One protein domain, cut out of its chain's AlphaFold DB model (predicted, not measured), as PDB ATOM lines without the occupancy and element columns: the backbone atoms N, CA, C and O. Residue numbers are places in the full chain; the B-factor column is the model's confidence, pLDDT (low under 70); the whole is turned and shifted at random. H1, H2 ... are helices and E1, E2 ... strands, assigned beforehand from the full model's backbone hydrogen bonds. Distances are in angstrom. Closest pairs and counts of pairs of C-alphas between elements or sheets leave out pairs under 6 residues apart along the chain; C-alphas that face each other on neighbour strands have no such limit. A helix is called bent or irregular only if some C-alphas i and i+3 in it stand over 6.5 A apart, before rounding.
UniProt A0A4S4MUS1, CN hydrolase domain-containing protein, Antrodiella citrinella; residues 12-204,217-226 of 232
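AT A GLANCE: This is residues 12 to 204 and 217 to 226 of the 232 residues of the protein "CN hydrolase domain-containing protein" of Antrodiella citrinella (UniProt A0A4S4MUS1). Two sheets partly face to face, E1 E4 E5 and E6 E7 E8 E9, make a sandwich at the core, with H2 covering the far side of the first sheet and H4 the far side of the second. A long hairpin, E2 and E3, reaches away from the core as an arm, while H6 packs on H4 and H5 lies near H3 and H4. The printed part has 203 residues, with six named helices and nine named strands in the order H1 H2 E1 E2 E3 E4 E5 E6 E7 H3 H4 E8 H5 H6 E9, and its class is mixed, helices and strands. The first sheet is antiparallel in the order E1 E4 E5; the second is mixed in the order E6 E7 E8 E9. The whole is compact, with a radius of gyration of the C-alphas of 18.5 A, and the C-alphas span 57 by 48 by 36 A.

HOW THE PARTS SIT: H1, residues 12 to 17, only grazes the strongly twisted sheet of E1, residues 41 to 48, E4, residues 84 to 91, and E5, residues 97 to 102. H2, residues 25 to 37, is on this sheet at a height over the sheet of 8.3 A, two layers with a helix on one face; the C-alphas of Ala 34 and Val 41 are its closest to E1, 5.6 A apart. N 43 and O 89 join E1 to antiparallel E4 within hydrogen-bond range at 3.1 A. The hairpin of E2, residues 55 to 64, and E3, residues 73 to 82, has N 59 and O 78 at 2.9 A; E3 runs on into E4 at 63 degrees. In the hairpin E4 and E5, N 88 and O 101 are 2.7 A apart. The other sheet has E6, residues 121 to 124, E7, residues 131 to 136, E8, residues 167 to 172, and E9, residues 220 to 225. The two sheets form a sandwich, two sheets face to face, with best planes 24 degrees apart; for instance, the closest C-alphas of E5 and E6 are those of Phe 101 and Lys 121, 6.2 A apart. N 123 and O 132 are 2.8 A apart in the hairpin E6 and E7. The parallel pairs E7 and E8, and E8 and E9, have N 135 and O 169 at 2.9 A and N 170 and O 222 at 2.8 A. E7, H3, residues 137 to 140, H4, residues 155 to 163, and E8 form a strand-helix-strand unit, two parallel neighbour strands with helices between, its crossover right-handed. H4 lies over E7 at a height over the sheet of 9.4 A, on the same face as H3. H6, residues 198 to 201, touches H4, the C-alphas of Ala 157 and Pro 199 being the closest at 6.0 A. H5, residues 187 to 196, is close but not clearly touching H3, with the C-alphas of Leu 140 and Arg 196 the closest at 6.6 A. In H2, H4 and H5 each O i to N i+4 pair is within hydrogen-bond range; H1 has 0 of 2, and 1 of 3 O i to N i+3 pairs, while H3 and H6 are too short for an O i to N i+4 pair.

IN THESE COORDINATES: H1 begins at C-alpha 12, (-3.608, -124.800, 13.289), and is irregular, with C-alphas 13 and 16 7.1 A apart. H2 measures 17.9 A from first to last C-alpha and E1 20.3 A, with a bend of 59 degrees at residue 44. E2 measures 27.1 A, E3 25.2 A and E4 20.8 A. E7 measures 17.2 A, H4 12.2 A, E8 15.8 A and H5 14.0 A. E9, 16.1 A long, ends at C-alpha 225, (-19.519, -111.332, 28.788).

THE WHOLE: The two C-alphas farthest apart, those of Arg 69 and Gln 94, are 57.9 A apart. Residues 205 to 216 are not printed, and C-alphas 204 and 217 are 15.2 A apart across the cut. The links E5 to E6, H3 to H4 and E8 to H5 are long. The mean pLDDT of the printed part is 91.0; residues 63 to 74, 179 to 182 and 204 are under 70.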
ATOM      1  N   ALA A  12      -4.979-125.298  13.358       97.12
ATOM      2  CA  ALA A  12      -3.608-124.800  13.289       97.12
ATOM      3  C   ALA A  12      -3.509-123.394  13.895       97.12
ATOM      4  O   ALA A  12      -2.565-123.111  14.634       97.12
ATOM      5  N   HIS A  13      -4.516-122.550  13.657       96.69
ATOM      6  CA  HIS A  13      -4.596-121.203  14.207       96.69
ATOM      7  C   HIS A  13      -4.723-121.207  15.741       96.69
ATOM      8  O   HIS A  13      -4.009-120.457  16.404       96.69
ATOM      9  N   ILE A  14      -5.558-122.068  16.340       97.62
ATOM     10  CA  ILE A  14      -5.698-122.123  17.813       97.62
ATOM     11  C   ILE A  14      -4.515-122.814  18.512       97.62
ATOM     12  O   ILE A  14      -4.225-122.513  19.668       97.62
ATOM     13  N   THR A  15      -3.814-123.743  17.849       97.88
ATOM     14  CA  THR A  15      -2.819-124.636  18.483       97.88
ATOM     15  C   THR A  15      -1.763-123.933  19.360       97.88
ATOM     16  O   THR A  15      -1.479-124.454  20.452       97.88
ATOM     17  N   PRO A  16      -1.189-122.776  18.963       97.56
ATOM     18  CA  PRO A  16      -0.227-122.033  19.785       97.56
ATOM     19  C   PRO A  16      -0.814-121.460  21.082       97.56
ATOM     20  O   PRO A  16      -0.065-121.169  22.010       97.56
ATOM     21  N   TYR A  17      -2.137-121.303  21.149       97.94
ATOM     22  CA  TYR A  17      -2.860-120.679  22.258       97.94
ATOM     23  C   TYR A  17      -3.495-121.695  23.213       97.94
ATOM     24  O   TYR A  17      -3.977-121.309  24.276       97.94
ATOM     25  N   LEU A  18      -3.508-122.982  22.852       98.44
ATOM     26  CA  LEU A  18      -4.026-124.037  23.718       98.44
ATOM     27  C   LEU A  18      -3.162-124.169  24.976       98.44
ATOM     28  O   LEU A  18      -1.938-124.322  24.911       98.44
ATOM     29  N   GLU A  19      -3.821-124.177  26.122       98.44
ATOM     30  CA  GLU A  19      -3.193-124.250  27.428       98.44
ATOM     31  C   GLU A  19      -3.341-125.647  28.034       98.44
ATOM     32  O   GLU A  19      -4.418-126.248  27.998       98.44
ATOM     33  N   ASP A  20      -2.276-126.136  28.665       97.75
ATOM     34  CA  ASP A  20      -2.350-127.357  29.459       97.75
ATOM     35  C   ASP A  20      -3.206-127.131  30.718       97.75
ATOM     36  O   ASP A  20      -2.983-126.162  31.463       97.75
ATOM     37  N   PRO A  21      -4.170-128.023  31.019       96.56
ATOM     38  CA  PRO A  21      -4.916-127.963  32.268       96.56
ATOM     39  C   PRO A  21      -3.984-127.870  33.485       96.56
ATOM     40  O   PRO A  21      -2.926-128.496  33.521       96.56
ATOM     41  N   LEU A  22      -4.393-127.116  34.512       96.62
ATOM     42  CA  LEU A  22      -3.677-126.904  35.787       96.62
ATOM     43  C   LEU A  22      -2.381-126.081  35.711       96.62
ATOM     44  O   LEU A  22      -2.022-125.449  36.706       96.62
ATOM     45  N   THR A  23      -1.682-126.076  34.578       97.19
ATOM     46  CA  THR A  23      -0.338-125.479  34.459       97.19
ATOM     47  C   THR A  23      -0.271-124.304  33.491       97.19
ATOM     48  O   THR A  23       0.638-123.484  33.608       97.19
ATOM     49  N   GLY A  24      -1.250-124.174  32.595       97.56
ATOM     50  CA  GLY A  24      -1.335-123.069  31.653       97.56
ATOM     51  C   GLY A  24      -1.586-121.696  32.296       97.56
ATOM     52  O   GLY A  24      -1.991-121.616  33.465       97.56
ATOM     53  N   PRO A  25      -1.372-120.605  31.536       98.19
ATOM     54  CA  PRO A  25      -1.510-119.227  32.012       98.19
ATOM     55  C   PRO A  25      -2.819-118.932  32.753       98.19
ATOM     56  O   PRO A  25      -2.784-118.355  33.842       98.19
ATOM     57  N   THR A  26      -3.968-119.368  32.228       98.19
ATOM     58  CA  THR A  26      -5.272-119.173  32.874       98.19
ATOM     59  C   THR A  26      -5.356-119.922  34.199       98.19
ATOM     60  O   THR A  26      -5.829-119.373  35.192       98.19
ATOM     61  N   SER A  27      -4.852-121.157  34.254       98.19
ATOM     62  CA  SER A  27      -4.847-121.948  35.491       98.19
ATOM     63  C   SER A  27      -3.989-121.308  36.584       98.19
ATOM     64  O   SER A  27      -4.437-121.186  37.724       98.19
ATOM     65  N   VAL A  28      -2.781-120.859  36.230       98.44
ATOM     66  CA  VAL A  28      -1.868-120.169  37.152       98.44
ATOM     67  C   VAL A  28      -2.485-118.863  37.645       98.44
ATOM     68  O   VAL A  28      -2.565-118.645  38.854       98.44
ATOM     69  N   PHE A  29      -3.000-118.041  36.729       98.50
ATOM     70  CA  PHE A  29      -3.646-116.777  37.066       98.50
ATOM     71  C   PHE A  29      -4.829-116.972  38.018       98.50
ATOM     72  O   PHE A  29      -4.900-116.310  39.053       98.50
ATOM     73  N   CYS A  30      -5.747-117.894  37.711       98.50
ATOM     74  CA  CYS A  30      -6.923-118.128  38.545       98.50
ATOM     75  C   CYS A  30      -6.559-118.657  39.930       98.50
ATOM     76  O   CYS A  30      -7.135-118.195  40.913       98.50
ATOM     77  N   ARG A  31      -5.595-119.580  40.025       98.62
ATOM     78  CA  ARG A  31      -5.091-120.084  41.308       98.62
ATOM     79  C   ARG A  31      -4.542-118.955  42.173       98.62
ATOM     80  O   ARG A  31      -4.885-118.858  43.352       98.62
ATOM     81  N   ASP A  32      -3.665-118.140  41.600       98.69
ATOM     82  CA  ASP A  32      -2.950-117.112  42.347       98.69
ATOM     83  C   ASP A  32      -3.909-115.977  42.740       98.69
ATOM     84  O   ASP A  32      -3.896-115.529  43.888       98.69
ATOM     85  N   LEU A  33      -4.833-115.602  41.845       98.69
ATOM     86  CA  LEU A  33      -5.893-114.636  42.130       98.69
ATOM     87  C   LEU A  33      -6.840-115.131  43.233       98.69
ATOM     88  O   LEU A  33      -7.174-114.361  44.134       98.69
ATOM     89  N   ALA A  34      -7.244-116.405  43.192       98.69
ATOM     90  CA  ALA A  34      -8.132-116.993  44.190       98.69
ATOM     91  C   ALA A  34      -7.502-116.975  45.590       98.69
ATOM     92  O   ALA A  34      -8.135-116.519  46.544       98.69
ATOM     93  N   ARG A  35      -6.217-117.348  45.699       98.62
ATOM     94  CA  ARG A  35      -5.437-117.256  46.948       98.62
ATOM     95  C   ARG A  35      -5.290-115.824  47.436       98.62
ATOM     96  O   ARG A  35      -5.498-115.549  48.613       98.62
ATOM     97  N   GLN A  36      -4.935-114.909  46.536       98.62
ATOM     98  CA  GLN A  36      -4.698-113.510  46.883       98.62
ATOM     99  C   GLN A  36      -5.972-112.818  47.384       98.62
ATOM    100  O   GLN A  36      -5.902-111.960  48.263       98.62
ATOM    101  N   LYS A  37      -7.130-113.149  46.803       98.38
ATOM    102  CA  LYS A  37      -8.417-112.523  47.136       98.38
ATOM    103  C   LYS A  37      -9.248-113.317  48.139       98.38
ATOM    104  O   LYS A  37     -10.235-112.781  48.634       98.38
ATOM    105  N   GLY A  38      -8.861-114.553  48.450       97.88
ATOM    106  CA  GLY A  38      -9.607-115.431  49.348       97.88
ATOM    107  C   GLY A  38     -11.012-115.746  48.829       97.88
ATOM    108  O   GLY A  38     -11.953-115.814  49.617       97.88
ATOM    109  N   CYS A  39     -11.178-115.897  47.512       97.81
ATOM    110  CA  CYS A  39     -12.479-116.125  46.883       97.81
ATOM    111  C   CYS A  39     -12.421-117.194  45.786       97.81
ATOM    112  O   CYS A  39     -11.348-117.592  45.342       97.81
ATOM    113  N   TYR A  40     -13.596-117.647  45.344       98.25
ATOM    114  CA  TYR A  40     -13.697-118.511  44.173       98.25
ATOM    115  C   TYR A  40     -13.443-117.712  42.897       98.25
ATOM    116  O   TYR A  40     -13.980-116.615  42.730       98.25
ATOM    117  N   VAL A  41     -12.683-118.290  41.971       98.19
ATOM    118  CA  VAL A  41     -12.410-117.700  40.656       98.19
ATOM    119  C   VAL A  41     -12.799-118.695  39.577       98.19
ATOM    120  O   VAL A  41     -12.312-119.824  39.575       98.19
ATOM    121  N   ALA A  42     -13.653-118.262  38.649       97.88
ATOM    122  CA  ALA A  42     -14.015-119.018  37.460       97.88
ATOM    123  C   ALA A  42     -13.554-118.285  36.197       97.88
ATOM    124  O   ALA A  42     -13.736-117.072  36.088       97.88
ATOM    125  N   ALA A  43     -12.975-119.008  35.240       98.06
ATOM    126  CA  ALA A  43     -12.529-118.429  33.973       98.06
ATOM    127  C   ALA A  43     -12.601-119.446  32.838       98.06
ATOM    128  O   ALA A  43     -12.449-120.646  33.061       98.06
ATOM    129  N   GLY A  44     -12.825-118.947  31.620       98.19
ATOM    130  CA  GLY A  44     -12.850-119.763  30.412       98.19
ATOM    131  C   GLY A  44     -11.530-119.681  29.649       98.19
ATOM    132  O   GLY A  44     -11.017-118.580  29.468       98.19
ATOM    133  N   TYR A  45     -11.038-120.790  29.111       98.38
ATOM    134  CA  TYR A  45      -9.733-120.915  28.453       98.38
ATOM    135  C   TYR A  45      -9.780-121.929  27.300       98.38
ATOM    136  O   TYR A  45     -10.722-122.720  27.210       98.38
ATOM    137  N   ALA A  46      -8.799-121.865  26.399       98.31
ATOM    138  CA  ALA A  46      -8.645-122.830  25.317       98.31
ATOM    139  C   ALA A  46      -7.829-124.020  25.840       98.31
ATOM    140  O   ALA A  46      -6.622-123.918  26.029       98.31
ATOM    141  N   GLU A  47      -8.489-125.130  26.143       98.50
ATOM    142  CA  GLU A  47      -7.863-126.308  26.739       98.50
ATOM    143  C   GLU A  47      -7.166-127.164  25.686       98.50
ATOM    144  O   GLU A  47      -7.781-127.529  24.684       98.50
ATOM    145  N   ARG A  48      -5.916-127.558  25.944       98.38
ATOM    146  CA  ARG A  48      -5.209-128.569  25.156       98.38
ATOM    147  C   ARG A  48      -5.737-129.967  25.474       98.38
ATOM    148  O   ARG A  48      -5.771-130.373  26.635       98.38
ATOM    149  N   LEU A  49      -6.100-130.725  24.439       97.81
ATOM    150  CA  LEU A  49      -6.448-132.136  24.594       97.81
ATOM    151  C   LEU A  49      -5.195-133.009  24.702       97.81
ATOM    152  O   LEU A  49      -4.172-132.748  24.067       97.81
ATOM    153  N   GLY A  50      -5.304-134.098  25.464       95.75
ATOM    154  CA  GLY A  50      -4.314-135.170  25.424       95.75
ATOM    155  C   GLY A  50      -4.299-135.859  24.056       95.75
ATOM    156  O   GLY A  50      -5.316-135.915  23.367       95.75
ATOM    157  N   THR A  51      -3.166-136.449  23.675       92.56
ATOM    158  CA  THR A  51      -2.980-137.074  22.347       92.56
ATOM    159  C   THR A  51      -3.981-138.188  22.030       92.56
ATOM    160  O   THR A  51      -4.271-138.440  20.870       92.56
ATOM    161  N   GLN A  52      -4.524-138.855  23.051       94.06
ATOM    162  CA  GLN A  52      -5.540-139.904  22.894       94.06
ATOM    163  C   GLN A  52      -6.959-139.343  22.726       94.06
ATOM    164  O   GLN A  52      -7.875-140.066  22.345       94.06
ATOM    165  N   GLU A  53      -7.167-138.067  23.054       95.31
ATOM    166  CA  GLU A  53      -8.464-137.407  22.948       95.31
ATOM    167  C   GLU A  53      -8.654-136.648  21.637       95.31
ATOM    168  O   GLU A  53      -9.808-136.378  21.284       95.31
ATOM    169  N   THR A  54      -7.557-136.299  20.956       96.12
ATOM    170  CA  THR A  54      -7.586-135.631  19.654       96.12
ATOM    171  C   THR A  54      -8.169-136.549  18.590       96.12
ATOM    172  O   THR A  54      -7.861-137.740  18.562       96.12
ATOM    173  N   ALA A  55      -8.981-135.997  17.695       95.69
ATOM    174  CA  ALA A  55      -9.644-136.763  16.647       95.69
ATOM    175  C   ALA A  55      -9.792-135.930  15.373       95.69
ATOM    176  O   ALA A  55      -9.917-134.710  15.439       95.69
ATOM    177  N   VAL A  56      -9.821-136.599  14.222       95.94
ATOM    178  CA  VAL A  56     -10.310-136.001  12.975       95.94
ATOM    179  C   VAL A  56     -11.765-136.411  12.820       95.94
ATOM    180  O   VAL A  56     -12.086-137.600  12.856       95.94
ATOM    181  N   VAL A  57     -12.651-135.430  12.697       93.12
ATOM    182  CA  VAL A  57     -14.093-135.642  12.566       93.12
ATOM    183  C   VAL A  57     -14.592-134.998  11.283       93.12
ATOM    184  O   VAL A  57     -14.081-133.964  10.863       93.12
ATOM    185  N   LYS A  58     -15.609-135.601  10.671       91.69
ATOM    186  CA  LYS A  58     -16.334-134.977   9.565       91.69
ATOM    187  C   LYS A  58     -17.464-134.149  10.140       91.69
ATOM    188  O   LYS A  58     -18.309-134.687  10.857       91.69
ATOM    189  N   ILE A  59     -17.457-132.856   9.851       85.31
ATOM    190  CA  ILE A  59     -18.551-131.960  10.202       85.31
ATOM    191  C   ILE A  59     -19.302-131.548   8.951       85.31
ATOM    192  O   ILE A  59     -18.766-131.522   7.846       85.31
ATOM    193  N   THR A  60     -20.559-131.199   9.163       81.38
ATOM    194  CA  THR A  60     -21.457-130.735   8.125       81.38
ATOM    195  C   THR A  60     -21.819-129.290   8.436       81.38
ATOM    196  O   THR A  60     -22.372-129.020   9.505       81.38
ATOM    197  N   ARG A  61     -21.488-128.358   7.540       73.38
ATOM    198  CA  ARG A  61     -21.812-126.932   7.699       73.38
ATOM    199  C   ARG A  61     -22.773-126.485   6.611       73.38
ATOM    200  O   ARG A  61     -22.621-126.848   5.448       73.38
ATOM    201  N   GLU A  62     -23.750-125.686   7.013       71.81
ATOM    202  CA  GLU A  62     -24.599-124.938   6.095       71.81
ATOM    203  C   GLU A  62     -23.874-123.641   5.730       71.81
ATOM    204  O   GLU A  62     -23.532-122.854   6.614       71.81
ATOM    205  N   VAL A  63     -23.605-123.435   4.442       65.19
ATOM    206  CA  VAL A  63     -22.972-122.214   3.931       65.19
ATOM    207  C   VAL A  63     -24.025-121.395   3.190       65.19
ATOM    208  O   VAL A  63     -24.720-121.915   2.316       65.19
ATOM    209  N   ASP A  64     -24.142-120.118   3.557       59.69
ATOM    210  CA  ASP A  64     -24.957-119.120   2.856       59.69
ATOM    211  C   ASP A  64     -24.025-118.278   1.967       59.69
ATOM    212  O   ASP A  64     -23.377-117.342   2.439       59.69
ATOM    213  N   GLU A  65     -23.874-118.679   0.698       51.56
ATOM    214  CA  GLU A  65     -22.941-118.040  -0.248       51.56
ATOM    215  C   GLU A  65     -23.453-116.689  -0.782       51.56
ATOM    216  O   GLU A  65     -22.656-115.914  -1.311       51.56
ATOM    217  N   ASP A  66     -24.742-116.361  -0.625       48.25
ATOM    218  CA  ASP A  66     -25.337-115.213  -1.314       48.25
ATOM    219  C   ASP A  66     -26.355-114.470  -0.428       48.25
ATOM    220  O   ASP A  66     -27.571-114.659  -0.509       48.25
ATOM    221  N   ARG A  67     -25.864-113.542   0.413       52.19
ATOM    222  CA  ARG A  67     -26.687-112.717   1.334       52.19
ATOM    223  C   ARG A  67     -27.803-111.906   0.649       52.19
ATOM    224  O   ARG A  67     -28.591-111.267   1.347       52.19
ATOM    225  N   TRP A  68     -27.855-111.863  -0.687       48.00
ATOM    226  CA  TRP A  68     -28.715-110.956  -1.449       48.00
ATOM    227  C   TRP A  68     -29.743-111.631  -2.373       48.00
ATOM    228  O   TRP A  68     -30.691-110.964  -2.796       48.00
ATOM    229  N   ARG A  69     -29.639-112.932  -2.687       47.97
ATOM    230  CA  ARG A  69     -30.647-113.651  -3.495       47.97
ATOM    231  C   ARG A  69     -30.808-115.089  -3.010       47.97
ATOM    232  O   ARG A  69     -29.817-115.745  -2.782       47.97
ATOM    233  N   VAL A  70     -32.074-115.511  -2.863       45.81
ATOM    234  CA  VAL A  70     -32.597-116.862  -2.544       45.81
ATOM    235  C   VAL A  70     -31.619-117.764  -1.777       45.81
ATOM    236  O   VAL A  70     -30.692-118.279  -2.379       45.81
ATOM    237  N   LYS A  71     -31.891-118.028  -0.486       50.81
ATOM    238  CA  LYS A  71     -31.142-118.967   0.376       50.81
ATOM    239  C   LYS A  71     -30.987-120.359  -0.266       50.81
ATOM    240  O   LYS A  71     -31.753-121.273   0.041       50.81
ATOM    241  N   GLU A  72     -29.999-120.538  -1.132       51.47
ATOM    242  CA  GLU A  72     -29.479-121.849  -1.496       51.47
ATOM    243  C   GLU A  72     -28.556-122.285  -0.362       51.47
ATOM    244  O   GLU A  72     -27.366-121.991  -0.347       51.47
ATOM    245  N   ILE A  73     -29.136-122.961   0.630       59.78
ATOM    246  CA  ILE A  73     -28.361-123.580   1.702       59.78
ATOM    247  C   ILE A  73     -27.608-124.756   1.085       59.78
ATOM    248  O   ILE A  73     -28.218-125.762   0.712       59.78
ATOM    249  N   ARG A  74     -26.284-124.628   0.968       66.12
ATOM    250  CA  ARG A  74     -25.418-125.743   0.588       66.12
ATOM    251  C   ARG A  74     -24.810-126.367   1.825       66.12
ATOM    252  O   ARG A  74     -24.335-125.682   2.727       66.12
ATOM    253  N   THR A  75     -24.820-127.689   1.823       71.00
ATOM    254  CA  THR A  75     -24.238-128.506   2.872       71.00
ATOM    255  C   THR A  75     -22.835-128.915   2.449       71.00
ATOM    256  O   THR A  75     -22.680-129.633   1.462       71.00
ATOM    257  N   VAL A  76     -21.818-128.455   3.177       77.00
ATOM    258  CA  VAL A  76     -20.414-128.803   2.928       77.00
ATOM    259  C   VAL A  76     -19.943-129.770   4.008       77.00
ATOM    260  O   VAL A  76     -20.126-129.513   5.200       77.00
ATOM    261  N   GLU A  77     -19.360-130.893   3.585       84.31
ATOM    262  CA  GLU A  77     -18.632-131.799   4.473       84.31
ATOM    263  C   GLU A  77     -17.168-131.365   4.559       84.31
ATOM    264  O   GLU A  77     -16.506-131.186   3.537       84.31
ATOM    265  N   GLU A  78     -16.663-131.215   5.778       88.19
ATOM    266  CA  GLU A  78     -15.289-130.793   6.048       88.19
ATOM    267  C   GLU A  78     -14.656-131.708   7.101       88.19
ATOM    268  O   GLU A  78     -15.311-132.111   8.067       88.19
ATOM    269  N   GLU A  79     -13.378-132.040   6.917       93.50
ATOM    270  CA  GLU A  79     -12.587-132.733   7.932       93.50
ATOM    271  C   GLU A  79     -11.967-131.719   8.892       93.50
ATOM    272  O   GLU A  79     -11.186-130.856   8.497       93.50
ATOM    273  N   VAL A  80     -12.297-131.851  10.174       93.94
ATOM    274  CA  VAL A  80     -11.798-130.982  11.236       93.94
ATOM    275  C   VAL A  80     -10.963-131.777  12.224       93.94
ATOM    276  O   VAL A  80     -11.372-132.825  12.722       93.94
ATOM    277  N   HIS A  81      -9.804-131.221  12.566       96.75
ATOM    278  CA  HIS A  81      -8.923-131.743  13.599       96.75
ATOM    279  C   HIS A  81      -9.315-131.148  14.957       96.75
ATOM    280  O   HIS A  81      -9.058-129.981  15.247       96.75
ATOM    281  N   GLN A  82      -9.920-131.962  15.817       97.56
ATOM    282  CA  GLN A  82     -10.203-131.594  17.199       97.56
ATOM    283  C   GLN A  82      -8.923-131.688  18.030       97.56
ATOM    284  O   GLN A  82      -8.479-132.779  18.392       97.56
ATOM    285  N   VAL A  83      -8.327-130.534  18.320       98.19
ATOM    286  CA  VAL A  83      -7.040-130.397  19.027       98.19
ATOM    287  C   VAL A  83      -7.192-129.821  20.436       98.19
ATOM    288  O   VAL A  83      -6.275-129.921  21.253       98.19
ATOM    289  N   GLY A  84      -8.353-129.236  20.732       98.25
ATOM    290  CA  GLY A  84      -8.624-128.553  21.990       98.25
ATOM    291  C   GLY A  84     -10.068-128.691  22.465       98.25
ATOM    292  O   GLY A  84     -10.885-129.374  21.847       98.25
ATOM    293  N   ALA A  85     -10.394-128.009  23.557       98.50
ATOM    294  CA  ALA A  85     -11.765-127.766  23.994       98.50
ATOM    295  C   ALA A  85     -11.937-126.313  24.463       98.50
ATOM    296  O   ALA A  85     -11.011-125.703  24.998       98.50
ATOM    297  N   ASN A  86     -13.132-125.748  24.281       98.44
ATOM    298  CA  ASN A  86     -13.495-124.487  24.925       98.44
ATOM    299  C   ASN A  86     -13.956-124.804  26.348       98.44
ATOM    300  O   ASN A  86     -15.019-125.398  26.540       98.44
ATOM    301  N   SER A  87     -13.144-124.446  27.335       98.50
ATOM    302  CA  SER A  87     -13.292-124.946  28.698       98.50
ATOM    303  C   SER A  87     -13.430-123.830  29.716       98.50
ATOM    304  O   SER A  87     -13.075-122.682  29.463       98.50
ATOM    305  N   ALA A  88     -13.901-124.183  30.906       98.19
ATOM    306  CA  ALA A  88     -13.916-123.357  32.094       98.19
ATOM    307  C   ALA A  88     -13.309-124.100  33.287       98.19
ATOM    308  O   ALA A  88     -13.449-125.316  33.437       98.19
ATOM    309  N   VAL A  89     -12.644-123.344  34.151       97.94
ATOM    310  CA  VAL A  89     -12.085-123.814  35.420       97.94
ATOM    311  C   VAL A  89     -12.693-123.046  36.576       97.94
ATOM    312  O   VAL A  89     -13.079-121.890  36.408       97.94
ATOM    313  N   VAL A  90     -12.742-123.679  37.748       98.31
ATOM    314  CA  VAL A  90     -13.084-123.030  39.018       98.31
ATOM    315  C   VAL A  90     -12.013-123.362  40.047       98.31
ATOM    316  O   VAL A  90     -11.704-124.537  40.256       98.31
ATOM    317  N   TYR A  91     -11.473-122.333  40.689       98.56
ATOM    318  CA  TYR A  91     -10.539-122.441  41.806       98.56
ATOM    319  C   TYR A  91     -11.194-121.940  43.090       98.56
ATOM    320  O   TYR A  91     -11.961-120.977  43.053       98.56
ATOM    321  N   ASP A  92     -10.908-122.606  44.203       98.44
ATOM    322  CA  ASP A  92     -11.357-122.216  45.539       98.44
ATOM    323  C   ASP A  92     -10.430-121.158  46.182       98.44
ATOM    324  O   ASP A  92      -9.355-120.875  45.646       98.44
ATOM    325  N   PRO A  93     -10.798-120.580  47.343       98.44
ATOM    326  CA  PRO A  93      -9.974-119.593  48.050       98.44
ATOM    327  C   PRO A  93      -8.557-120.059  48.428       98.44
ATOM    328  O   PRO A  93      -7.702-119.233  48.741       98.44
ATOM    329  N   GLN A  94      -8.290-121.366  48.428       98.31
ATOM    330  CA  GLN A  94      -6.980-121.958  48.704       98.31
ATOM    331  C   GLN A  94      -6.165-122.171  47.415       98.31
ATOM    332  O   GLN A  94      -5.006-122.606  47.463       98.31
ATOM    333  N   GLY A  95      -6.728-121.829  46.254       98.06
ATOM    334  CA  GLY A  95      -6.129-122.033  44.940       98.06
ATOM    335  C   GLY A  95      -6.149-123.496  44.499       98.06
ATOM    336  O   GLY A  95      -5.310-123.906  43.698       98.06
ATOM    337  N   VAL A  96      -7.063-124.308  45.024       98.19
ATOM    338  CA  VAL A  96      -7.285-125.675  44.547       98.19
ATOM    339  C   VAL A  96      -8.334-125.636  43.442       98.19
ATOM    340  O   VAL A  96      -9.361-124.972  43.567       98.19
ATOM    341  N   ARG A  97      -8.083-126.338  42.332       98.00
ATOM    342  CA  ARG A  97      -9.086-126.491  41.273       98.00
ATOM    343  C   ARG A  97     -10.204-127.396  41.784       98.00
ATOM    344  O   ARG A  97      -9.964-128.560  42.083       98.00
ATOM    345  N   VAL A  98     -11.418-126.863  41.831       97.56
ATOM    346  CA  VAL A  98     -12.634-127.563  42.280       97.56
ATOM    347  C   VAL A  98     -13.637-127.792  41.150       97.56
ATOM    348  O   VAL A  98     -14.635-128.481  41.340       97.56
ATOM    349  N   GLY A  99     -13.382-127.219  39.972       94.56
ATOM    350  CA  GLY A  99     -14.243-127.371  38.810       94.56
ATOM    351  C   GLY A  99     -13.483-127.382  37.492       94.56
ATOM    352  O   GLY A  99     -12.520-126.638  37.278       94.56
ATOM    353  N   ASP A 100     -13.971-128.226  36.600       94.50
ATOM    354  CA  ASP A 100     -13.629-128.308  35.194       94.50
ATOM    355  C   ASP A 100     -14.911-128.518  34.389       94.50
ATOM    356  O   ASP A 100     -15.807-129.270  34.786       94.50
ATOM    357  N   PHE A 101     -15.023-127.800  33.280       97.25
ATOM    358  CA  PHE A 101     -16.174-127.869  32.399       97.25
ATOM    359  C   PHE A 101     -15.726-127.621  30.965       97.25
ATOM    360  O   PHE A 101     -14.959-126.697  30.724       97.25
ATOM    361  N   ARG A 102     -16.215-128.422  30.018       98.31
ATOM    362  CA  ARG A 102     -16.041-128.200  28.580       98.31
ATOM    363  C   ARG A 102     -17.390-127.778  27.999       98.31
ATOM    364  O   ARG A 102     -18.401-128.412  28.300       98.31
ATOM    365  N   LYS A 103     -17.395-126.730  27.176       98.12
ATOM    366  CA  LYS A 103     -18.580-126.204  26.482       98.12
ATOM    367  C   LYS A 103     -19.289-127.338  25.752       98.12
ATOM    368  O   LYS A 103     -18.652-128.080  25.006       98.12
ATOM    369  N   THR A 104     -20.587-127.494  25.991       95.88
ATOM    370  CA  THR A 104     -21.357-128.614  25.431       95.88
ATOM    371  C   THR A 104     -21.889-128.250  24.052       95.88
ATOM    372  O   THR A 104     -21.666-128.976  23.085       95.88
ATOM    373  N   ASN A 105     -22.520-127.084  23.940       95.81
ATOM    374  CA  ASN A 105     -23.060-126.588  22.684       95.81
ATOM    375  C   ASN A 105     -22.006-125.718  22.008       95.81
ATOM    376  O   ASN A 105     -21.773-124.583  22.418       95.81
ATOM    377  N   LEU A 106     -21.340-126.251  20.984       94.75
ATOM    378  CA  LEU A 106     -20.323-125.513  20.235       94.75
ATOM    379  C   LEU A 106     -20.958-124.426  19.362       94.75
ATOM    380  O   LEU A 106     -22.022-124.623  18.776       94.75
ATOM    381  N   PHE A 107     -20.289-123.277  19.275       93.19
ATOM    382  CA  PHE A 107     -20.569-122.277  18.249       93.19
ATOM    383  C   PHE A 107     -19.726-122.575  17.004       93.19
ATOM    384  O   PHE A 107     -18.738-123.303  17.083       93.19
ATOM    385  N   GLU A 108     -20.073-121.985  15.864       90.06
ATOM    386  CA  GLU A 108     -19.417-122.257  14.579       90.06
ATOM    387  C   GLU A 108     -17.888-122.057  14.613       90.06
ATOM    388  O   GLU A 108     -17.155-122.793  13.960       90.06
ATOM    389  N   THR A 109     -17.402-121.103  15.414       91.75
ATOM    390  CA  THR A 109     -15.970-120.853  15.635       91.75
ATOM    391  C   THR A 109     -15.304-121.949  16.465       91.75
ATOM    392  O   THR A 109     -14.143-122.263  16.245       91.75
ATOM    393  N   ASP A 110     -16.014-122.553  17.422       94.56
ATOM    394  CA  ASP A 110     -15.468-123.677  18.188       94.56
ATOM    395  C   ASP A 110     -15.422-124.949  17.323       94.56
ATOM    396  O   ASP A 110     -14.520-125.771  17.467       94.56
ATOM    397  N   MET A 111     -16.383-125.121  16.406       93.81
ATOM    398  CA  MET A 111     -16.518-126.329  15.583       93.81
ATOM    399  C   MET A 111     -15.320-126.598  14.664       93.81
ATOM    400  O   MET A 111     -15.209-127.715  14.174       93.81
ATOM    401  N   THR A 112     -14.432-125.625  14.438       94.75
ATOM    402  CA  THR A 112     -13.256-125.766  13.560       94.75
ATOM    403  C   THR A 112     -12.019-126.339  14.260       94.75
ATOM    404  O   THR A 112     -11.005-126.596  13.608       94.75
ATOM    405  N   TRP A 113     -12.074-126.545  15.581       96.88
ATOM    406  CA  TRP A 113     -10.920-127.025  16.353       96.88
ATOM    407  C   TRP A 113     -11.253-127.733  17.673       96.88
ATOM    408  O   TRP A 113     -10.395-128.433  18.224       96.88
ATOM    409  N   ALA A 114     -12.454-127.533  18.221       97.75
ATOM    410  CA  ALA A 114     -12.808-127.969  19.563       97.75
ATOM    411  C   ALA A 114     -13.580-129.293  19.573       97.75
ATOM    412  O   ALA A 114     -14.456-129.554  18.744       97.75
ATOM    413  N   LYS A 115     -13.308-130.103  20.594       97.44
ATOM    414  CA  LYS A 115     -14.147-131.227  21.004       97.44
ATOM    415  C   LYS A 115     -15.213-130.746  21.998       97.44
ATOM    416  O   LYS A 115     -14.854-130.061  22.961       97.44
ATOM    417  N   PRO A 116     -16.499-131.096  21.813       96.94
ATOM    418  CA  PRO A 116     -17.549-130.715  22.753       96.94
ATOM    419  C   PRO A 116     -17.392-131.428  24.100       96.94
ATOM    420  O   PRO A 116     -16.864-132.539  24.193       96.94
ATOM    421  N   GLY A 117     -17.898-130.787  25.151       96.81
ATOM    422  CA  GLY A 117     -18.140-131.417  26.443       96.81
ATOM    423  C   GLY A 117     -19.282-132.434  26.399       96.81
ATOM    424  O   GLY A 117     -19.999-132.569  25.411       96.81
ATOM    425  N   THR A 118     -19.460-133.157  27.501       95.00
ATOM    426  CA  THR A 118     -20.425-134.265  27.610       95.00
ATOM    427  C   THR A 118     -21.719-133.878  28.336       95.00
ATOM    428  O   THR A 118     -22.414-134.756  28.844       95.00
ATOM    429  N   GLY A 119     -22.027-132.582  28.443       94.75
ATOM    430  CA  GLY A 119     -23.188-132.063  29.169       94.75
ATOM    431  C   GLY A 119     -22.828-131.012  30.217       94.75
ATOM    432  O   GLY A 119     -21.661-130.822  30.563       94.75
ATOM    433  N   PHE A 120     -23.853-130.335  30.739       96.25
ATOM    434  CA  PHE A 120     -23.697-129.278  31.739       96.25
ATOM    435  C   PHE A 120     -23.086-129.793  33.046       96.25
ATOM    436  O   PHE A 120     -23.347-130.915  33.487       96.25
ATOM    437  N   LYS A 121     -22.297-128.938  33.705       95.56
ATOM    438  CA  LYS A 121     -21.613-129.261  34.960       95.56
ATOM    439  C   LYS A 121     -22.207-128.480  36.123       95.56
ATOM    440  O   LYS A 121     -22.347-127.259  36.057       95.56
ATOM    441  N   THR A 122     -22.460-129.194  37.215       97.88
ATOM    442  CA  THR A 122     -22.887-128.632  38.498       97.88
ATOM    443  C   THR A 122     -21.890-129.022  39.586       97.88
ATOM    444  O   THR A 122     -21.422-130.159  39.637       97.88
ATOM    445  N   LEU A 123     -21.547-128.064  40.442       97.81
ATOM    446  CA  LEU A 123     -20.642-128.192  41.577       97.81
ATOM    447  C   LEU A 123     -21.428-127.953  42.869       97.81
ATOM    448  O   LEU A 123     -22.295-127.080  42.919       97.81
ATOM    449  N   HIS A 124     -21.091-128.687  43.926       97.69
ATOM    450  CA  HIS A 124     -21.596-128.427  45.272       97.69
ATOM    451  C   HIS A 124     -20.478-127.800  46.098       97.69
ATOM    452  O   HIS A 124     -19.533-128.475  46.501       97.69
ATOM    453  N   LEU A 125     -20.576-126.491  46.300       96.75
ATOM    454  CA  LEU A 125     -19.602-125.683  47.016       96.75
ATOM    455  C   LEU A 125     -20.129-125.327  48.417       96.75
ATOM    456  O   LEU A 125     -21.344-125.280  48.628       96.75
ATOM    457  N   PRO A 126     -19.241-125.043  49.383       96.38
ATOM    458  CA  PRO A 126     -19.629-124.504  50.678       96.38
ATOM    459  C   PRO A 126     -20.537-123.261  50.576       96.38
ATOM    460  O   PRO A 126     -20.447-122.492  49.607       96.38
ATOM    461  N   PRO A 127     -21.382-123.008  51.594       93.06
ATOM    462  CA  PRO A 127     -22.127-121.761  51.694       93.06
ATOM    463  C   PRO A 127     -21.206-120.532  51.583       93.06
ATOM    464  O   PRO A 127     -20.080-120.562  52.084       93.06
ATOM    465  N   PRO A 128     -21.671-119.439  50.955       91.88
ATOM    466  CA  PRO A 128     -23.046-119.208  50.505       91.88
ATOM    467  C   PRO A 128     -23.344-119.670  49.066       91.88
ATOM    468  O   PRO A 128     -24.457-119.444  48.596       91.88
ATOM    469  N   LEU A 129     -22.380-120.266  48.351       92.94
ATOM    470  CA  LEU A 129     -22.539-120.602  46.927       92.94
ATOM    471  C   LEU A 129     -23.400-121.847  46.690       92.94
ATOM    472  O   LEU A 129     -24.172-121.856  45.733       92.94
ATOM    473  N   ASN A 130     -23.307-122.851  47.570       95.69
ATOM    474  CA  ASN A 130     -24.116-124.073  47.523       95.69
ATOM    475  C   ASN A 130     -24.044-124.757  46.139       95.69
ATOM    476  O   ASN A 130     -22.967-125.167  45.714       95.69
ATOM    477  N   THR A 131     -25.162-124.911  45.425       97.88
ATOM    478  CA  THR A 131     -25.190-125.567  44.113       97.88
ATOM    479  C   THR A 131     -24.892-124.563  42.999       97.88
ATOM    480  O   THR A 131     -25.708-123.686  42.704       97.88
ATOM    481  N   VAL A 132     -23.747-124.719  42.333       98.19
ATOM    482  CA  VAL A 132     -23.291-123.840  41.246       98.19
ATOM    483  C   VAL A 132     -23.279-124.584  39.917       98.19
ATOM    484  O   VAL A 132     -22.606-125.601  39.797       98.19
ATOM    485  N   THR A 133     -23.965-124.066  38.900       98.31
ATOM    486  CA  THR A 133     -23.911-124.593  37.527       98.31
ATOM    487  C   THR A 133     -23.095-123.665  36.636       98.31
ATOM    488  O   THR A 133     -23.203-122.442  36.737       98.31
ATOM    489  N   LEU A 134     -22.277-124.250  35.760       97.94
ATOM    490  CA  LEU A 134     -21.488-123.532  34.760       97.94
ATOM    491  C   LEU A 134     -22.100-123.712  33.370       97.94
ATOM    492  O   LEU A 134     -22.538-124.807  33.016       97.94
ATOM    493  N   GLY A 135     -22.066-122.649  32.573       97.94
ATOM    494  CA  GLY A 135     -22.323-122.689  31.137       97.94
ATOM    495  C   GLY A 135     -21.379-121.751  30.389       97.94
ATOM    496  O   GLY A 135     -20.888-120.764  30.946       97.94
ATOM    497  N   ILE A 136     -21.112-122.053  29.123       98.44
ATOM    498  CA  ILE A 136     -20.277-121.227  28.252       98.44
ATOM    499  C   ILE A 136     -21.107-120.793  27.044       98.44
ATOM    500  O   ILE A 136     -21.391-121.594  26.154       98.44
ATOM    501  N   CYS A 137     -21.438-119.503  26.973       96.94
ATOM    502  CA  CYS A 137     -22.017-118.842  25.803       96.94
ATOM    503  C   CYS A 137     -23.184-119.624  25.167       96.94
ATOM    504  O   CYS A 137     -24.297-119.616  25.686       96.94
ATOM    505  N   MET A 138     -22.916-120.321  24.060       96.69
ATOM    506  CA  MET A 138     -23.873-121.102  23.272       96.69
ATOM    507  C   MET A 138     -24.545-122.254  24.051       96.69
ATOM    508  O   MET A 138     -25.593-122.725  23.624       96.69
ATOM    509  N   ASP A 139     -24.044-122.643  25.228       97.69
ATOM    510  CA  ASP A 139     -24.764-123.528  26.165       97.69
ATOM    511  C   ASP A 139     -26.132-122.969  26.601       97.69
ATOM    512  O   ASP A 139     -27.009-123.711  27.038       97.69
ATOM    513  N   LEU A 140     -26.338-121.657  26.465       96.88
ATOM    514  CA  LEU A 140     -27.634-121.019  26.669       96.88
ATOM    515  C   LEU A 140     -28.645-121.342  25.556       96.88
ATOM    516  O   LEU A 140     -29.858-121.285  25.787       96.88
ATOM    517  N   ASN A 141     -28.143-121.649  24.357       95.56
ATOM    518  CA  ASN A 141     -28.922-121.915  23.157       95.56
ATOM    519  C   ASN A 141     -29.273-123.392  23.017       95.56
ATOM    520  O   ASN A 141     -28.671-124.256  23.647       95.56
ATOM    521  N   ALA A 142     -30.279-123.659  22.182       92.69
ATOM    522  CA  ALA A 142     -30.735-125.016  21.939       92.69
ATOM    523  C   ALA A 142     -29.674-125.773  21.146       92.69
ATOM    524  O   ALA A 142     -29.106-125.215  20.201       92.69
ATOM    525  N   GLN A 143     -29.409-127.018  21.527       89.19
ATOM    526  CA  GLN A 143     -28.443-127.838  20.812       89.19
ATOM    527  C   GLN A 143     -29.044-128.271  19.465       89.19
ATOM    528  O   GLN A 143     -30.123-128.874  19.446       89.19
ATOM    529  N   PRO A 144     -28.376-128.012  18.325       86.38
ATOM    530  CA  PRO A 144     -28.820-128.547  17.045       86.38
ATOM    531  C   PRO A 144     -28.992-130.076  17.111       86.38
ATOM    532  O   PRO A 144     -28.190-130.752  17.756       86.38
ATOM    533  N   PRO A 145     -30.022-130.642  16.456       88.69
ATOM    534  CA  PRO A 145     -30.938-130.005  15.505       88.69
ATOM    535  C   PRO A 145     -32.170-129.334  16.144       88.69
ATOM    536  O   PRO A 145     -33.076-128.911  15.420       88.69
ATOM    537  N   ALA A 146     -32.255-129.250  17.476       90.56
ATOM    538  CA  ALA A 146     -33.414-128.664  18.138       90.56
ATOM    539  C   ALA A 146     -33.540-127.165  17.815       90.56
ATOM    540  O   ALA A 146     -32.579-126.400  17.903       90.56
ATOM    541  N   LYS A 147     -34.754-126.733  17.460       89.69
ATOM    542  CA  LYS A 147     -35.077-125.321  17.227       89.69
ATOM    543  C   LYS A 147     -35.762-124.753  18.456       89.69
ATOM    544  O   LYS A 147     -36.743-125.310  18.941       89.69
ATOM    545  N   TRP A 148     -35.251-123.630  18.939       93.44
ATOM    546  CA  TRP A 148     -35.851-122.936  20.065       93.44
ATOM    547  C   TRP A 148     -37.119-122.187  19.665       93.44
ATOM    548  O   TRP A 148     -37.143-121.457  18.675       93.44
ATOM    549  N   THR A 149     -38.153-122.337  20.485       92.94
ATOM    550  CA  THR A 149     -39.381-121.542  20.464       92.94
ATOM    551  C   THR A 149     -39.645-120.999  21.868       92.94
ATOM    552  O   THR A 149     -39.004-121.395  22.843       92.94
ATOM    553  N   ILE A 150     -40.660-120.149  22.018       89.50
ATOM    554  CA  ILE A 150     -41.084-119.665  23.338       89.50
ATOM    555  C   ILE A 150     -41.537-120.794  24.288       89.50
ATOM    556  O   ILE A 150     -41.597-120.587  25.505       89.50
ATOM    557  N   GLU A 151     -41.825-121.988  23.765       89.94
ATOM    558  CA  GLU A 151     -42.167-123.188  24.536       89.94
ATOM    559  C   GLU A 151     -40.936-124.015  24.947       89.94
ATOM    560  O   GLU A 151     -41.031-124.816  25.873       89.94
ATOM    561  N   GLY A 152     -39.770-123.774  24.339       93.19
ATOM    562  CA  GLY A 152     -38.516-124.482  24.598       93.19
ATOM    563  C   GLY A 152     -37.844-125.007  23.319       93.19
ATOM    564  O   GLY A 152     -38.288-124.676  22.215       93.19
ATOM    565  N   PRO A 153     -36.766-125.802  23.455       95.44
ATOM    566  CA  PRO A 153     -36.165-126.248  24.720       95.44
ATOM    567  C   PRO A 153     -35.361-125.149  25.440       95.44
ATOM    568  O   PRO A 153     -34.901-124.192  24.821       95.44
ATOM    569  N   TYR A 154     -35.208-125.286  26.759       96.38
ATOM    570  CA  TYR A 154     -34.436-124.374  27.609       96.38
ATOM    571  C   TYR A 154     -33.373-125.151  28.399       96.38
ATOM    572  O   TYR A 154     -33.349-125.111  29.628       96.38
ATOM    573  N   GLU A 155     -32.507-125.890  27.705       97.00
ATOM    574  CA  GLU A 155     -31.748-127.009  28.277       97.00
ATOM    575  C   GLU A 155     -30.965-126.650  29.549       97.00
ATOM    576  O   GLU A 155     -31.104-127.331  30.565       97.00
ATOM    577  N   ILE A 156     -30.195-125.554  29.544       97.50
ATOM    578  CA  ILE A 156     -29.423-125.153  30.731       97.50
ATOM    579  C   ILE A 156     -30.313-124.650  31.878       97.50
ATOM    580  O   ILE A 156     -30.003-124.870  33.050       97.50
ATOM    581  N   ALA A 157     -31.441-124.005  31.568       97.12
ATOM    582  CA  ALA A 157     -32.390-123.546  32.579       97.12
ATOM    583  C   ALA A 157     -33.121-124.735  33.219       97.12
ATOM    584  O   ALA A 157     -33.286-124.783  34.438       97.12
ATOM    585  N   ASP A 158     -33.512-125.720  32.413       95.94
ATOM    586  CA  ASP A 158     -34.134-126.951  32.892       95.94
ATOM    587  C   ASP A 158     -33.142-127.797  33.706       95.94
ATOM    588  O   ASP A 158     -33.511-128.307  34.768       95.94
ATOM    589  N   HIS A 159     -31.865-127.844  33.303       97.25
ATOM    590  CA  HIS A 159     -30.778-128.439  34.093       97.25
ATOM    591  C   HIS A 159     -30.589-127.737  35.443       97.25
ATOM    592  O   HIS A 159     -30.473-128.388  36.482       97.25
ATOM    593  N   CYS A 160     -30.614-126.404  35.472       97.50
ATOM    594  CA  CYS A 160     -30.524-125.652  36.724       97.50
ATOM    595  C   CYS A 160     -31.684-125.982  37.677       97.50
ATOM    596  O   CYS A 160     -31.478-126.106  38.886       97.50
ATOM    597  N   LYS A 161     -32.899-126.179  37.150       95.00
ATOM    598  CA  LYS A 161     -34.065-126.574  37.957       95.00
ATOM    599  C   LYS A 161     -33.954-127.998  38.478       95.00
ATOM    600  O   LYS A 161     -34.246-128.223  39.650       95.00
ATOM    601  N   SER A 162     -33.552-128.943  37.628       95.88
ATOM    602  CA  SER A 162     -33.452-130.357  38.007       95.88
ATOM    603  C   SER A 162     -32.368-130.598  39.060       95.88
ATOM    604  O   SER A 162     -32.547-131.432  39.942       95.88
ATOM    605  N   THR A 163     -31.285-129.820  39.017       96.25
ATOM    606  CA  THR A 163     -30.168-129.900  39.972       96.25
ATOM    607  C   THR A 163     -30.350-129.034  41.219       96.25
ATOM    608  O   THR A 163     -29.550-129.123  42.148       96.25
ATOM    609  N   GLY A 164     -31.388-128.192  41.271       95.69
ATOM    610  CA  GLY A 164     -31.580-127.243  42.369       95.69
ATOM    611  C   GLY A 164     -30.444-126.221  42.458       95.69
ATOM    612  O   GLY A 164     -29.919-125.983  43.540       95.69
ATOM    613  N   THR A 165     -30.043-125.654  41.320       97.12
ATOM    614  CA  THR A 165     -28.975-124.650  41.221       97.12
ATOM    615  C   THR A 165     -29.329-123.363  41.971       97.12
ATOM    616  O   THR A 165     -30.380-122.763  41.739       97.12
ATOM    617  N   ASP A 166     -28.411-122.908  42.826       97.00
ATOM    618  CA  ASP A 166     -28.468-121.611  43.509       97.00
ATOM    619  C   ASP A 166     -27.800-120.510  42.693       97.00
ATOM    620  O   ASP A 166     -28.292-119.385  42.666       97.00
ATOM    621  N   THR A 167     -26.686-120.825  42.023       97.31
ATOM    622  CA  THR A 167     -25.951-119.870  41.182       97.31
ATOM    623  C   THR A 167     -25.626-120.479  39.821       97.31
ATOM    624  O   THR A 167     -24.906-121.468  39.734       97.31
ATOM    625  N   LEU A 168     -26.120-119.874  38.744       98.06
ATOM    626  CA  LEU A 168     -25.691-120.153  37.374       98.06
ATOM    627  C   LEU A 168     -24.634-119.123  36.967       98.06
ATOM    628  O   LEU A 168     -24.899-117.924  37.034       98.06
ATOM    629  N   ILE A 169     -23.463-119.574  36.522       98.00
ATOM    630  CA  ILE A 169     -22.412-118.712  35.965       98.00
ATOM    631  C   ILE A 169     -22.294-118.993  34.466       98.00
ATOM    632  O   ILE A 169     -21.999-120.119  34.066       98.00
ATOM    633  N   LEU A 170     -22.496-117.959  33.650       98.19
ATOM    634  CA  LEU A 170     -22.324-117.996  32.200       98.19
ATOM    635  C   LEU A 170     -21.069-117.216  31.803       98.19
ATOM    636  O   LEU A 170     -20.988-116.007  32.023       98.19
ATOM    637  N   LEU A 171     -20.092-117.907  31.216       97.94
ATOM    638  CA  LEU A 171     -18.862-117.307  30.696       97.94
ATOM    639  C   LEU A 171     -18.987-117.124  29.183       97.94
ATOM    640  O   LEU A 171     -19.043-118.102  28.435       97.94
ATOM    641  N   ASN A 172     -19.034-115.874  28.727       96.62
ATOM    642  CA  ASN A 172     -19.497-115.543  27.386       96.62
ATOM    643  C   ASN A 172     -18.466-114.754  26.567       96.62
ATOM    644  O   ASN A 172     -17.712-113.929  27.084       96.62
ATOM    645  N   ALA A 173     -18.492-115.010  25.261       94.38
ATOM    646  CA  ALA A 173     -17.959-114.153  24.207       94.38
ATOM    647  C   ALA A 173     -19.093-113.959  23.187       94.38
ATOM    648  O   ALA A 173     -19.065-114.490  22.081       94.38
ATOM    649  N   TRP A 174     -20.173-113.331  23.650       93.12
ATOM    650  CA  TRP A 174     -21.424-113.173  22.917       93.12
ATOM    651  C   TRP A 174     -21.392-111.894  22.080       93.12
ATOM    652  O   TRP A 174     -21.008-110.837  22.588       93.12
ATOM    653  N   LEU A 175     -21.815-112.001  20.820       87.94
ATOM    654  CA  LEU A 175     -21.843-110.898  19.860       87.94
ATOM    655  C   LEU A 175     -22.917-109.865  20.208       87.94
ATOM    656  O   LEU A 175     -23.987-110.220  20.697       87.94
ATOM    657  N   LEU A 176     -22.659-108.597  19.895       84.44
ATOM    658  CA  LEU A 176     -23.684-107.557  19.977       84.44
ATOM    659  C   LEU A 176     -24.876-107.912  19.079       84.44
ATOM    660  O   LEU A 176     -24.698-108.429  17.976       84.44
ATOM    661  N   SER A 177     -26.085-107.583  19.528       82.12
ATOM    662  CA  SER A 177     -27.317-107.819  18.762       82.12
ATOM    663  C   SER A 177     -27.376-107.026  17.450       82.12
ATOM    664  O   SER A 177     -28.105-107.400  16.534       82.12
ATOM    665  N   GLY A 178     -26.618-105.927  17.357       74.56
ATOM    666  CA  GLY A 178     -26.687-104.963  16.257       74.56
ATOM    667  C   GLY A 178     -27.829-103.950  16.396       74.56
ATOM    668  O   GLY A 178     -27.915-103.014  15.601       74.56
ATOM    669  N   GLU A 179     -28.674-104.082  17.421       67.62
ATOM    670  CA  GLU A 179     -29.725-103.121  17.748       67.62
ATOM    671  C   GLU A 179     -29.100-101.960  18.542       67.62
ATOM    672  O   GLU A 179     -28.914-102.031  19.755       67.62
ATOM    673  N   GLN A 180     -28.700-100.885  17.851       56.56
ATOM    674  CA  GLN A 180     -28.207 -99.679  18.525       56.56
ATOM    675  C   GLN A 180     -29.370 -98.932  19.183       56.56
ATOM    676  O   GLN A 180     -30.093 -98.172  18.534       56.56
ATOM    677  N   GLU A 181     -29.537 -99.120  20.490       59.72
ATOM    678  CA  GLU A 181     -30.408 -98.265  21.288       59.72
ATOM    679  C   GLU A 181     -29.730 -96.936  21.650       59.72
ATOM    680  O   GLU A 181     -28.508 -96.818  21.760       59.72
ATOM    681  N   ARG A 182     -30.555 -95.896  21.843       56.97
ATOM    682  CA  ARG A 182     -30.114 -94.502  22.049       56.97
ATOM    683  C   ARG A 182     -29.241 -94.291  23.289       56.97
ATOM    684  O   ARG A 182     -28.609 -93.246  23.400       56.97
ATOM    685  N   ASP A 183     -29.246 -95.232  24.228       71.50
ATOM    686  CA  ASP A 183     -28.518 -95.156  25.496       71.50
ATOM    687  C   ASP A 183     -27.198 -95.951  25.498       71.50
ATOM    688  O   ASP A 183     -26.528 -96.016  26.530       71.50
ATOM    689  N   GLY A 184     -26.818 -96.545  24.358       70.50
ATOM    690  CA  GLY A 184     -25.587 -97.323  24.208       70.50
ATOM    691  C   GLY A 184     -25.611 -98.698  24.884       70.50
ATOM    692  O   GLY A 184     -24.561 -99.335  24.975       70.50
ATOM    693  N   ARG A 185     -26.769 -99.167  25.376       80.25
ATOM    694  CA  ARG A 185     -26.927-100.501  25.971       80.25
ATOM    695  C   ARG A 185     -27.533-101.480  24.969       80.25
ATOM    696  O   ARG A 185     -28.478-101.157  24.262       80.25
ATOM    697  N   ASP A 186     -27.023-102.709  24.962       84.44
ATOM    698  CA  ASP A 186     -27.565-103.797  24.144       84.44
ATOM    699  C   ASP A 186     -28.696-104.530  24.887       84.44
ATOM    700  O   ASP A 186     -28.523-105.617  25.456       84.44
ATOM    701  N   TRP A 187     -29.870-103.898  24.922       88.69
ATOM    702  CA  TRP A 187     -31.067-104.491  25.520       88.69
ATOM    703  C   TRP A 187     -31.541-105.736  24.770       88.69
ATOM    704  O   TRP A 187     -32.082-106.640  25.408       88.69
ATOM    705  N   GLY A 188     -31.296-105.830  23.460       90.00
ATOM    706  CA  GLY A 188     -31.606-107.010  22.651       90.00
ATOM    707  C   GLY A 188     -30.932-108.268  23.203       90.00
ATOM    708  O   GLY A 188     -31.604-109.259  23.507       90.00
ATOM    709  N   THR A 189     -29.621-108.205  23.455       91.56
ATOM    710  CA  THR A 189     -28.861-109.318  24.048       91.56
ATOM    711  C   THR A 189     -29.327-109.649  25.469       91.56
ATOM    712  O   THR A 189     -29.532-110.823  25.793       91.56
ATOM    713  N   LEU A 190     -29.562-108.640  26.317       91.88
ATOM    714  CA  LEU A 190     -30.049-108.862  27.686       91.88
ATOM    715  C   LEU A 190     -31.434-109.528  27.708       91.88
ATOM    716  O   LEU A 190     -31.651-110.491  28.449       91.88
ATOM    717  N   ASN A 191     -32.359-109.051  26.872       93.56
ATOM    718  CA  ASN A 191     -33.699-109.618  26.730       93.56
ATOM    719  C   ASN A 191     -33.642-111.045  26.186       93.56
ATOM    720  O   ASN A 191     -34.375-111.917  26.665       93.56
ATOM    721  N   TYR A 192     -32.749-111.311  25.228       94.50
ATOM    722  CA  TYR A 192     -32.530-112.654  24.712       94.50
ATOM    723  C   TYR A 192     -32.063-113.602  25.822       94.50
ATOM    724  O   TYR A 192     -32.686-114.644  26.037       94.50
ATOM    725  N   TRP A 193     -31.040-113.222  26.595       96.31
ATOM    726  CA  TRP A 193     -30.555-114.038  27.710       96.31
ATOM    727  C   TRP A 193     -31.629-114.295  28.764       96.31
ATOM    728  O   TRP A 193     -31.830-115.440  29.176       96.31
ATOM    729  N   ALA A 194     -32.372-113.258  29.158       95.50
ATOM    730  CA  ALA A 194     -33.485-113.403  30.087       95.50
ATOM    731  C   ALA A 194     -34.548-114.368  29.540       95.50
ATOM    732  O   ALA A 194     -35.021-115.248  30.262       95.50
ATOM    733  N   THR A 195     -34.880-114.270  28.253       95.44
ATOM    734  CA  THR A 195     -35.869-115.143  27.610       95.44
ATOM    735  C   THR A 195     -35.395-116.596  27.568       95.44
ATOM    736  O   THR A 195     -36.168-117.496  27.894       95.44
ATOM    737  N   ARG A 196     -34.119-116.851  27.268       96.75
ATOM    738  CA  ARG A 196     -33.522-118.199  27.305       96.75
ATOM    739  C   ARG A 196     -33.478-118.814  28.708       96.75
ATOM    740  O   ARG A 196     -33.403-120.030  28.840       96.75
ATOM    741  N   LEU A 197     -33.578-117.997  29.752       96.75
ATOM    742  CA  LEU A 197     -33.643-118.438  31.149       96.75
ATOM    743  C   LEU A 197     -35.061-118.375  31.729       96.75
ATOM    744  O   LEU A 197     -35.241-118.507  32.941       96.75
ATOM    745  N   ARG A 198     -36.085-118.214  30.878       95.12
ATOM    746  CA  ARG A 198     -37.495-118.097  31.280       95.12
ATOM    747  C   ARG A 198     -37.946-119.134  32.314       95.12
ATOM    748  O   ARG A 198     -38.644-118.723  33.244       95.12
ATOM    749  N   PRO A 199     -37.573-120.428  32.246       93.62
ATOM    750  CA  PRO A 199     -37.986-121.402  33.259       93.62
ATOM    751  C   PRO A 199     -37.533-121.100  34.695       93.62
ATOM    752  O   PRO A 199     -38.158-121.633  35.615       93.62
ATOM    753  N   LEU A 200     -36.479-120.292  34.884       93.75
ATOM    754  CA  LEU A 200     -35.925-119.939  36.199       93.75
ATOM    755  C   LEU A 200     -36.695-118.814  36.897       93.75
ATOM    756  O   LEU A 200     -36.756-118.794  38.121       93.75
ATOM    757  N   TRP A 201     -37.311-117.898  36.143       91.06
ATOM    758  CA  TRP A 201     -37.974-116.715  36.711       91.06
ATOM    759  C   TRP A 201     -39.478-116.628  36.399       91.06
ATOM    760  O   TRP A 201     -40.232-115.976  37.126       91.06
ATOM    761  N   SER A 202     -39.959-117.303  35.351       87.94
ATOM    762  CA  SER A 202     -41.375-117.293  34.978       87.94
ATOM    763  C   SER A 202     -42.200-118.231  35.861       87.94
ATOM    764  O   SER A 202     -41.959-119.433  35.952       87.94
ATOM    765  N   LYS A 203     -43.270-117.698  36.459       71.94
ATOM    766  CA  LYS A 203     -44.168-118.417  37.387       71.94
ATOM    767  C   LYS A 203     -45.139-119.398  36.705       71.94
ATOM    768  O   LYS A 203     -46.040-119.919  37.365       71.94
ATOM    769  N   SER A 204     -44.988-119.651  35.401       56.19
ATOM    770  CA  SER A 204     -46.030-120.217  34.525       56.19
ATOM    771  C   SER A 204     -46.446-121.678  34.787       56.19
ATOM    772  O   SER A 204     -47.252-122.201  34.028       56.19
ATOM    773  N   ARG A 217     -37.112-121.240  45.661       73.50
ATOM    774  CA  ARG A 217     -35.648-121.203  45.589       73.50
ATOM    775  C   ARG A 217     -35.245-120.228  44.481       73.50
ATOM    776  O   ARG A 217     -35.583-120.451  43.321       73.50
ATOM    777  N   GLU A 218     -34.596-119.137  44.862       88.69
ATOM    778  CA  GLU A 218     -34.102-118.131  43.931       88.69
ATOM    779  C   GLU A 218     -32.790-118.629  43.318       88.69
ATOM    780  O   GLU A 218     -31.857-118.972  44.044       88.69
ATOM    781  N   THR A 219     -32.714-118.668  41.988       94.69
ATOM    782  CA  THR A 219     -31.461-118.931  41.274       94.69
ATOM    783  C   THR A 219     -30.843-117.602  40.860       94.69
ATOM    784  O   THR A 219     -31.418-116.862  40.062       94.69
ATOM    785  N   LYS A 220     -29.649-117.309  41.371       96.25
ATOM    786  CA  LYS A 220     -28.833-116.173  40.936       96.25
ATOM    787  C   LYS A 220     -28.174-116.518  39.610       96.25
ATOM    788  O   LYS A 220     -27.607-117.597  39.463       96.25
ATOM    789  N   VAL A 221     -28.217-115.600  38.655       97.12
ATOM    790  CA  VAL A 221     -27.555-115.771  37.359       97.12
ATOM    791  C   VAL A 221     -26.480-114.705  37.224       97.12
ATOM    792  O   VAL A 221     -26.766-113.513  37.297       97.12
ATOM    793  N   VAL A 222     -25.241-115.144  37.030       97.06
ATOM    794  CA  VAL A 222     -24.077-114.294  36.799       97.06
ATOM    795  C   VAL A 222     -23.660-114.469  35.346       97.06
ATOM    796  O   VAL A 222     -23.288-115.566  34.938       97.06
ATOM    797  N   ILE A 223     -23.734-113.397  34.560       96.12
ATOM    798  CA  ILE A 223     -23.349-113.408  33.147       96.12
ATOM    799  C   ILE A 223     -22.086-112.571  32.976       96.12
ATOM    800  O   ILE A 223     -22.105-111.356  33.159       96.12
ATOM    801  N   CYS A 224     -20.992-113.230  32.613       95.56
ATOM    802  CA  CYS A 224     -19.692-112.615  32.390       95.56
ATOM    803  C   CYS A 224     -19.417-112.583  30.887       95.56
ATOM    804  O   CYS A 224     -18.879-113.548  30.343       95.56
ATOM    805  N   ASN A 225     -19.801-111.498  30.212       94.06
ATOM    806  CA  ASN A 225     -19.519-111.332  28.788       94.06
ATOM    807  C   ASN A 225     -18.216-110.571  28.568       94.06
ATOM    808  O   ASN A 225     -18.000-109.512  29.157       94.06
ATOM    809  N   ARG A 226     -17.362-111.100  27.697       91.12
ATOM    810  CA  ARG A 226     -16.230-110.348  27.168       91.12
ATOM    811  C   ARG A 226     -16.736-109.293  26.182       91.12
ATOM    812  O   ARG A 226     -17.564-109.600  25.332       91.12
TER     813      ARG A 226